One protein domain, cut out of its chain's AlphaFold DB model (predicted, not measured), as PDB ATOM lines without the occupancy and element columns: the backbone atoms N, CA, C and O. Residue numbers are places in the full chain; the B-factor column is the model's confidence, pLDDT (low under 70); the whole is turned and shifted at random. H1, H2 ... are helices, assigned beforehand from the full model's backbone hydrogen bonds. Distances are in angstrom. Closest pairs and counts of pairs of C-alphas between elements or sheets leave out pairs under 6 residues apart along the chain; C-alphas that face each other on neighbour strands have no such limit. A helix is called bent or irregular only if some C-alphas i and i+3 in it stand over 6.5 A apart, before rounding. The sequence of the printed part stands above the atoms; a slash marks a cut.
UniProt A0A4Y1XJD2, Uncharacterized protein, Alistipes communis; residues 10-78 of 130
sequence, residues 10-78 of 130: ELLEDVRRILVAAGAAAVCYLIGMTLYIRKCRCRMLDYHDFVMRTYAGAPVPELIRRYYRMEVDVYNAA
ATOM      1  N   GLU A  10      63.155  20.404 113.842       75.12
ATOM      2  CA  GLU A  10      62.308  19.688 112.870       75.12
ATOM      3  C   GLU A  10      61.410  20.650 112.078       75.12
ATOM      4  O   GLU A  10      61.328  20.572 110.850       75.12
ATOM      5  N   LEU A  11      60.799  21.626 112.759       76.62
ATOM      6  CA  LEU A  11      59.946  22.615 112.102       76.62
ATOM      7  C   LEU A  11      60.747  23.512 111.142       76.62
ATOM      8  O   LEU A  11      60.253  23.889 110.077       76.62
ATOM      9  N   LEU A  12      61.997  23.841 111.491       80.44
ATOM     10  CA  LEU A  12      62.884  24.625 110.633       80.44
ATOM     11  C   LEU A  12      63.272  23.848 109.367       80.44
ATOM     12  O   LEU A  12      63.353  24.437 108.284       80.44
ATOM     13  N   GLU A  13      63.489  22.534 109.479       82.56
ATOM     14  CA  GLU A  13      63.762  21.675 108.328       82.56
ATOM     15  C   GLU A  13      62.570  21.578 107.377       82.56
ATOM     16  O   GLU A  13      62.753  21.713 106.162       82.56
ATOM     17  N   ASP A  14      61.357  21.403 107.899       86.19
ATOM     18  CA  ASP A  14      60.149  21.329 107.075       86.19
ATOM     19  C   ASP A  14      59.860  22.657 106.375       86.19
ATOM     20  O   ASP A  14      59.614  22.684 105.165       86.19
ATOM     21  N   VAL A  15      59.996  23.781 107.086       83.56
ATOM     22  CA  VAL A  15      59.878  25.115 106.482       83.56
ATOM     23  C   VAL A  15      60.926  25.296 105.387       83.56
ATOM     24  O   VAL A  15      60.587  25.744 104.292       83.56
ATOM     25  N   ARG A  16      62.181  24.896 105.620       86.31
ATOM     26  CA  ARG A  16      63.243  24.966 104.607       86.31
ATOM     27  C   ARG A  16      62.917  24.105 103.384       86.31
ATOM     28  O   ARG A  16      63.122  24.570 102.265       86.31
ATOM     29  N   ARG A  17      62.390  22.889 103.559       86.50
ATOM     30  CA  ARG A  17      61.978  22.010 102.447       86.50
ATOM     31  C   ARG A  17      60.834  22.622 101.642       86.50
ATOM     32  O   ARG A  17      60.905  22.624 100.414       86.50
ATOM     33  N   ILE A  18      59.839  23.206 102.309       89.50
ATOM     34  CA  ILE A  18      58.728  23.917 101.656       89.50
ATOM     35  C   ILE A  18      59.250  25.125 100.872       89.50
ATOM     36  O   ILE A  18      58.860  25.330  99.723       89.50
ATOM     37  N   LEU A  19      60.174  25.894 101.448       90.12
ATOM     38  CA  LEU A  19      60.752  27.080 100.813       90.12
ATOM     39  C   LEU A  19      61.601  26.706  99.588       90.12
ATOM     40  O   LEU A  19      61.507  27.358  98.548       90.12
ATOM     41  N   VAL A  20      62.365  25.612  99.667       91.44
ATOM     42  CA  VAL A  20      63.116  25.054  98.531       91.44
ATOM     43  C   VAL A  20      62.173  24.540  97.444       91.44
ATOM     44  O   VAL A  20      62.392  24.834  96.271       91.44
ATOM     45  N   ALA A  21      61.106  23.822  97.803       88.94
ATOM     46  CA  ALA A  21      60.122  23.322  96.843       88.94
ATOM     47  C   ALA A  21      59.372  24.466  96.139       88.94
ATOM     48  O   ALA A  21      59.223  24.452  94.916       88.94
ATOM     49  N   ALA A  22      58.967  25.495  96.888       88.94
ATOM     50  CA  ALA A  22      58.352  26.700  96.338       88.94
ATOM     51  C   ALA A  22      59.323  27.460  95.418       88.94
ATOM     52  O   ALA A  22      58.943  27.877  94.323       88.94
ATOM     53  N   GLY A  23      60.595  27.573  95.817       87.94
ATOM     54  CA  GLY A  23      61.652  28.148  94.988       87.94
ATOM     55  C   GLY A  23      61.861  27.371  93.686       87.94
ATOM     56  O   GLY A  23      61.900  27.968  92.611       87.94
ATOM     57  N   ALA A  24      61.916  26.040  93.752       88.88
ATOM     58  CA  ALA A  24      62.051  25.181  92.578       88.88
ATOM     59  C   ALA A  24      60.850  25.311  91.628       88.88
ATOM     60  O   ALA A  24      61.037  25.442  90.418       88.88
ATOM     61  N   ALA A  25      59.623  25.358  92.158       88.00
ATOM     62  CA  ALA A  25      58.417  25.580  91.360       88.00
ATOM     63  C   ALA A  25      58.434  26.949  90.656       88.00
ATOM     64  O   ALA A  25      58.124  27.035  89.466       88.00
ATOM     65  N   ALA A  26      58.863  28.007  91.354       84.81
ATOM     66  CA  ALA A  26      59.014  29.337  90.769       84.81
ATOM     67  C   ALA A  26      60.069  29.356  89.648       84.81
ATOM     68  O   ALA A  26      59.835  29.938  88.587       84.81
ATOM     69  N   VAL A  27      61.202  28.673  89.834       84.56
ATOM     70  CA  VAL A  27      62.243  28.538  88.802       84.56
ATOM     71  C   VAL A  27      61.722  27.760  87.590       84.56
ATOM     72  O   VAL A  27      61.906  28.211  86.460       84.56
ATOM     73  N   CYS A  28      61.010  26.648  87.791       84.88
ATOM     74  CA  CYS A  28      60.387  25.888  86.704       84.88
ATOM     75  C   CYS A  28      59.379  26.732  85.911       84.88
ATOM     76  O   CYS A  28      59.386  26.697  84.678       84.88
ATOM     77  N   TYR A  29      58.558  27.536  86.594       81.94
ATOM     78  CA  TYR A  29      57.637  28.471  85.948       81.94
ATOM     79  C   TYR A  29      58.386  29.514  85.104       81.94
ATOM     80  O   TYR A  29      58.052  29.721  83.936       81.94
ATOM     81  N   LEU A  30      59.454  30.109  85.649       79.38
ATOM     82  CA  LEU A  30      60.297  31.063  84.924       79.38
ATOM     83  C   LEU A  30      60.953  30.427  83.690       79.38
ATOM     84  O   LEU A  30      60.955  31.037  82.620       79.38
ATOM     85  N   ILE A  31      61.466  29.198  83.793       80.62
ATOM     86  CA  ILE A  31      62.058  28.469  82.659       80.62
ATOM     87  C   ILE A  31      60.998  28.172  81.592       80.62
ATOM     88  O   ILE A  31      61.230  28.433  80.410       80.62
ATOM     89  N   GLY A  32      59.819  27.685  81.987       78.94
ATOM     90  CA  GLY A  32      58.714  27.406  81.066       78.94
ATOM     91  C   GLY A  32      58.274  28.655  80.306       78.94
ATOM     92  O   GLY A  32      58.162  28.639  79.077       78.94
ATOM     93  N   MET A  33      58.139  29.774  81.017       72.06
ATOM     94  CA  MET A  33      57.830  31.063  80.410       72.06
ATOM     95  C   MET A  33      58.959  31.510  79.452       72.06
ATOM     96  O   MET A  33      58.689  32.040  78.373       72.06
ATOM     97  N   THR A  34      60.228  31.202  79.765       73.44
ATOM     98  CA  THR A  34      61.424  31.542  78.943       73.44
ATOM     99  C   THR A  34      61.407  30.806  77.632       73.44
ATOM    100  O   THR A  34      61.615  31.403  76.574       73.44
ATOM    101  N   LEU A  35      61.090  29.522  77.692       75.44
ATOM    102  CA  LEU A  35      60.931  28.693  76.514       75.44
ATOM    103  C   LEU A  35      59.718  29.122  75.688       75.44
ATOM    104  O   LEU A  35      59.814  29.138  74.461       75.44
ATOM    105  N   TYR A  36      58.619  29.541  76.321       73.25
ATOM    106  CA  TYR A  36      57.448  30.061  75.615       73.25
ATOM    107  C   TYR A  36      57.781  31.331  74.819       73.25
ATOM    108  O   TYR A  36      57.557  31.381  73.609       73.25
ATOM    109  N   ILE A  37      58.415  32.318  75.461       68.94
ATOM    110  CA  ILE A  37      58.859  33.555  74.803       68.94
ATOM    111  C   ILE A  37      59.870  33.257  73.692       68.94
ATOM    112  O   ILE A  37      59.763  33.810  72.595       68.94
ATOM    113  N   ARG A  38      60.819  32.345  73.926       70.50
ATOM    114  CA  ARG A  38      61.797  31.940  72.908       70.50
ATOM    115  C   ARG A  38      61.130  31.260  71.714       70.50
ATOM    116  O   ARG A  38      61.470  31.579  70.580       70.50
ATOM    117  N   LYS A  39      60.144  30.391  71.946       70.12
ATOM    118  CA  LYS A  39      59.379  29.716  70.889       70.12
ATOM    119  C   LYS A  39      58.546  30.696  70.066       70.12
ATOM    120  O   LYS A  39      58.471  30.545  68.850       70.12
ATOM    121  N   CYS A  40      57.943  31.706  70.692       65.31
ATOM    122  CA  CYS A  40      57.255  32.778  69.969       65.31
ATOM    123  C   CYS A  40      58.233  33.607  69.129       65.31
ATOM    124  O   CYS A  40      57.955  33.877  67.966       65.31
ATOM    125  N   ARG A  41      59.420  33.921  69.668       65.94
ATOM    126  CA  ARG A  41      60.465  34.629  68.919       65.94
ATOM    127  C   ARG A  41      61.000  33.818  67.733       65.94
ATOM    128  O   ARG A  41      61.180  34.389  66.667       65.94
ATOM    129  N   CYS A  42      61.221  32.512  67.892       66.69
ATOM    130  CA  CYS A  42      61.613  31.636  66.783       66.69
ATOM    131  C   CYS A  42      60.536  31.594  65.695       66.69
ATOM    132  O   CYS A  42      60.861  31.810  64.538       66.69
ATOM    133  N   ARG A  43      59.255  31.439  66.061       66.31
ATOM    134  CA  ARG A  43      58.155  31.487  65.084       66.31
ATOM    135  C   ARG A  43      58.104  32.815  64.332       66.31
ATOM    136  O   ARG A  43      57.958  32.813  63.118       66.31
ATOM    137  N   MET A  44      58.282  33.929  65.035       62.12
ATOM    138  CA  MET A  44      58.307  35.261  64.430       62.12
ATOM    139  C   MET A  44      59.473  35.435  63.440       62.12
ATOM    140  O   MET A  44      59.298  36.083  62.408       62.12
ATOM    141  N   LEU A  45      60.643  34.856  63.737       65.38
ATOM    142  CA  LEU A  45      61.813  34.863  62.852       65.38
ATOM    143  C   LEU A  45      61.635  33.934  61.648       65.38
ATOM    144  O   LEU A  45      61.935  34.350  60.536       65.38
ATOM    145  N   ASP A  46      61.088  32.734  61.842       67.94
ATOM    146  CA  ASP A  46      60.817  31.793  60.749       67.94
ATOM    147  C   ASP A  46      59.756  32.351  59.788       67.94
ATOM    148  O   ASP A  46      59.905  32.261  58.571       67.94
ATOM    149  N   TYR A  47      58.707  32.997  60.314       63.81
ATOM    150  CA  TYR A  47      57.712  33.691  59.492       63.81
ATOM    151  C   TYR A  47      58.305  34.892  58.757       63.81
ATOM    152  O   TYR A  47      57.968  35.123  57.599       63.81
ATOM    153  N   HIS A  48      59.182  35.652  59.413       63.12
ATOM    154  CA  HIS A  48      59.893  36.754  58.774       63.12
ATOM    155  C   HIS A  48      60.767  36.252  57.619       63.12
ATOM    156  O   HIS A  48      60.718  36.815  56.528       63.12
ATOM    157  N   ASP A  49      61.534  35.187  57.845       66.62
ATOM    158  CA  ASP A  49      62.412  34.600  56.835       66.62
ATOM    159  C   ASP A  49      61.600  34.010  55.674       66.62
ATOM    160  O   ASP A  49      61.925  34.228  54.511       66.62
ATOM    161  N   PHE A  50      60.458  33.377  55.963       66.75
ATOM    162  CA  PHE A  50      59.511  32.930  54.941       66.75
ATOM    163  C   PHE A  50      58.962  34.097  54.108       66.75
ATOM    164  O   PHE A  50      59.010  34.051  52.882       66.75
ATOM    165  N   VAL A  51      58.485  35.172  54.746       64.19
ATOM    166  CA  VAL A  51      57.945  36.341  54.033       64.19
ATOM    167  C   VAL A  51      59.028  37.023  53.199       64.19
ATOM    168  O   VAL A  51      58.770  37.351  52.044       64.19
ATOM    169  N   MET A  52      60.243  37.169  53.730       62.88
ATOM    170  CA  MET A  52      61.381  37.705  52.980       62.88
ATOM    171  C   MET A  52      61.746  36.840  51.779       62.88
ATOM    172  O   MET A  52      62.024  37.364  50.705       62.88
ATOM    173  N   ARG A  53      61.706  35.517  51.929       65.38
ATOM    174  CA  ARG A  53      62.068  34.572  50.870       65.38
ATOM    175  C   ARG A  53      60.984  34.436  49.797       65.38
ATOM    176  O   ARG A  53      61.314  34.203  48.640       65.38
ATOM    177  N   THR A  54      59.708  34.587  50.160       61.88
ATOM    178  CA  THR A  54      58.560  34.461  49.244       61.88
ATOM    179  C   THR A  54      58.177  35.780  48.575       61.88
ATOM    180  O   THR A  54      57.761  35.774  47.419       61.88
ATOM    181  N   TYR A  55      58.316  36.907  49.273       58.78
ATOM    182  CA  TYR A  55      57.870  38.224  48.810       58.78
ATOM    183  C   TYR A  55      59.026  39.207  48.604       58.78
ATOM    184  O   TYR A  55      58.795  40.412  48.641       58.78
ATOM    185  N   ALA A  56      60.256  38.735  48.368       53.41
ATOM    186  CA  ALA A  56      61.402  39.591  48.051       53.41
ATOM    187  C   ALA A  56      61.065  40.562  46.897       53.41
ATOM    188  O   ALA A  56      61.091  40.190  45.726       53.41
ATOM    189  N   GLY A  57      60.713  41.808  47.236       56.19
ATOM    190  CA  GLY A  57      60.324  42.860  46.289       56.19
ATOM    191  C   GLY A  57      58.833  42.941  45.919       56.19
ATOM    192  O   GLY A  57      58.457  43.861  45.198       56.19
ATOM    193  N   ALA A  58      57.971  42.047  46.416       55.22
ATOM    194  CA  ALA A  58      56.524  42.101  46.204       55.22
ATOM    195  C   ALA A  58      55.810  42.584  47.473       55.22
ATOM    196  O   ALA A  58      56.194  42.223  48.588       55.22
ATOM    197  N   PRO A  59      54.758  43.401  47.350       55.19
ATOM    198  CA  PRO A  59      54.195  44.021  48.523       55.19
ATOM    199  C   PRO A  59      53.316  43.028  49.305       55.19
ATOM    200  O   PRO A  59      52.421  42.376  48.764       55.19
ATOM    201  N   VAL A  60      53.609  42.892  50.601       60.12
ATOM    202  CA  VAL A  60      53.014  41.866  51.469       60.12
ATOM    203  C   VAL A  60      51.513  42.134  51.671       60.12
ATOM    204  O   VAL A  60      51.144  43.266  52.023       60.12
ATOM    205  N   PRO A  61      50.644  41.112  51.510       63.28
ATOM    206  CA  PRO A  61      49.216  41.216  51.783       63.28
ATOM    207  C   PRO A  61      48.911  41.735  53.195       63.28
ATOM    208  O   PRO A  61      49.441  41.245  54.195       63.28
ATOM    209  N   GLU A  62      47.983  42.690  53.279       61.75
ATOM    210  CA  GLU A  62      47.555  43.361  54.517       61.75
ATOM    211  C   GLU A  62      47.124  42.375  55.621       61.75
ATOM    212  O   GLU A  62      47.317  42.624  56.813       61.75
ATOM    213  N   LEU A  63      46.564  41.227  55.224       66.00
ATOM    214  CA  LEU A  63      46.095  40.181  56.130       66.00
ATOM    215  C   LEU A  63      47.254  39.539  56.909       66.00
ATOM    216  O   LEU A  63      47.171  39.393  58.126       66.00
ATOM    217  N   ILE A  64      48.357  39.226  56.225       66.69
ATOM    218  CA  ILE A  64      49.550  38.615  56.828       66.69
ATOM    219  C   ILE A  64      50.199  39.609  57.798       66.69
ATOM    220  O   ILE A  64      50.563  39.258  58.919       66.69
ATOM    221  N   ARG A  65      50.237  40.888  57.410       63.78
ATOM    222  CA  ARG A  65      50.731  41.986  58.249       63.78
ATOM    223  C   ARG A  65      49.898  42.167  59.527       63.78
ATOM    224  O   ARG A  65      50.464  42.435  60.587       63.78
ATOM    225  N   ARG A  66      48.570  42.002  59.454       68.06
ATOM    226  CA  ARG A  66      47.682  42.031  60.632       68.06
ATOM    227  C   ARG A  66      47.915  40.847  61.568       68.06
ATOM    228  O   ARG A  66      48.002  41.067  62.772       68.06
ATOM    229  N   TYR A  67      48.054  39.634  61.032       67.38
ATOM    230  CA  TYR A  67      48.359  38.448  61.842       67.38
ATOM    231  C   TYR A  67      49.700  38.585  62.562       67.38
ATOM    232  O   TYR A  67      49.774  38.374  63.768       67.38
ATOM    233  N   TYR A  68      50.729  39.051  61.855       64.94
ATOM    234  CA  TYR A  68      52.041  39.293  62.446       64.94
ATOM    235  C   TYR A  68      51.995  40.350  63.554       64.94
ATOM    236  O   TYR A  68      52.577  40.169  64.618       64.94
ATOM    237  N   ARG A  69      51.247  41.443  63.348       67.56
ATOM    238  CA  ARG A  69      51.054  42.472  64.380       67.56
ATOM    239  C   ARG A  69      50.361  41.908  65.621       67.56
ATOM    240  O   ARG A  69      50.806  42.178  66.730       67.56
ATOM    241  N   MET A  70      49.336  41.079  65.433       69.06
ATOM    242  CA  MET A  70      48.641  40.415  66.535       69.06
ATOM    243  C   MET A  70      49.578  39.481  67.317       69.06
ATOM    244  O   MET A  70      49.553  39.487  68.544       69.06
ATOM    245  N   GLU A  71      50.456  38.734  66.643       67.88
ATOM    246  CA  GLU A  71      51.460  37.892  67.312       67.88
ATOM    247  C   GLU A  71      52.505  38.713  68.086       67.88
ATOM    248  O   GLU A  71      52.889  38.335  69.197       67.88
ATOM    249  N   VAL A  72      52.926  39.863  67.548       66.69
ATOM    250  CA  VAL A  72      53.836  40.804  68.226       66.69
ATOM    251  C   VAL A  72      53.195  41.421  69.465       66.69
ATOM    252  O   VAL A  72      53.853  41.551  70.498       66.69
ATOM    253  N   ASP A  73      51.913  41.771  69.391       69.31
ATOM    254  CA  ASP A  73      51.177  42.329  70.523       69.31
ATOM    255  C   ASP A  73      50.978  41.281  71.626       69.31
ATOM    256  O   ASP A  73      51.191  41.584  72.799       69.31
ATOM    257  N   VAL A  74      50.690  40.025  71.267       70.31
ATOM    258  CA  VAL A  74      50.628  38.904  72.223       70.31
ATOM    259  C   VAL A  74      51.991  38.660  72.875       70.31
ATOM    260  O   VAL A  74      52.071  38.476  74.091       70.31
ATOM    261  N   TYR A  75      53.080  38.712  72.102       66.69
ATOM    262  CA  TYR A  75      54.442  38.604  72.631       66.69
ATOM    263  C   TYR A  75      54.772  39.741  73.606       66.69
ATOM    264  O   TYR A  75      55.314  39.498  74.686       66.69
ATOM    265  N   ASN A  76      54.429  40.981  73.253       66.00
ATOM    266  CA  ASN A  76      54.679  42.145  74.096       66.00
ATOM    267  C   ASN A  76      53.812  42.136  75.364       66.00
ATOM    268  O   ASN A  76      54.333  42.446  76.431       66.00
ATOM    269  N   ALA A  77      52.550  41.705  75.287       71.25
ATOM    270  CA  ALA A  77      51.681  41.541  76.453       71.25
ATOM    271  C   ALA A  77      52.203  40.452  77.409       71.25
ATOM    272  O   ALA A  77      52.288  40.672  78.617       71.25
ATOM    273  N   ALA A  78      52.637  39.307  76.868       67.50
ATOM    274  CA  ALA A  78      53.248  38.236  77.656       67.50
ATOM    275  C   ALA A  78      54.587  38.664  78.287       67.50
ATOM    276  O   ALA A  78      54.905  38.268  79.408       67.50
TER     277      ALA A  78
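AT A GLANCE: This is residues 10 to 78 of the 130 residues of an uncharacterized protein of Alistipes communis (UniProt A0A4Y1XJD2). One long helix, H1, makes the length of a thin, lopsided helical hairpin, and the shorter H2 folds back beside its later part. Residues 10 to 32, all in H1, stick out as a long free arm, and the turn at residues 53 to 59 sticks out at the other end. The printed part has 69 residues with two named helices, H1 then H2, and no named strand; the class is all helix. The whole is extended, with a radius of gyration of the C-alphas of 20.6 A, and spans 71 by 19 by 10 A, a rod.

IN THESE COORDINATES: H1 holds residues 10 to 54 and measures 65.4 A from first to last C-alpha. It begins at C-alpha 10, at (62.308, 19.688, 112.870), and ends at C-alpha 54, at (58.560, 34.461, 49.244). H2 holds residues 62 to 78, measures 24.4 A, and ends at C-alpha 78, at (53.248, 38.236, 77.656). Neither helix is bent.

HOW THE PARTS SIT: H1 touches H2 with its residues 37 to 44 alone. Their closest C-alphas, those of Cys 40 and Tyr 75, are 7.0 A apart, and 5 pairs of C-alphas are within 8 A. The two run opposite ways at a shallow tilt of 17 degrees and form a helical hairpin. Their centres are 21.4 A apart. In H1 and H2 every O i to N i+4 pair is within hydrogen-bond range.

THE WHOLE: The two C-alphas farthest apart, those of Glu 10 and Ala 58, are 70.6 A apart. Without the stretches that stand free, the body has 39 residues and spans 32 by 19 by 8 A. The printed part has no cut, and the link from H1 to H2, 7 residues, is short. The mean pLDDT of the printed part is 72.0; 38 residues are under 70, among them residues 40 to 73.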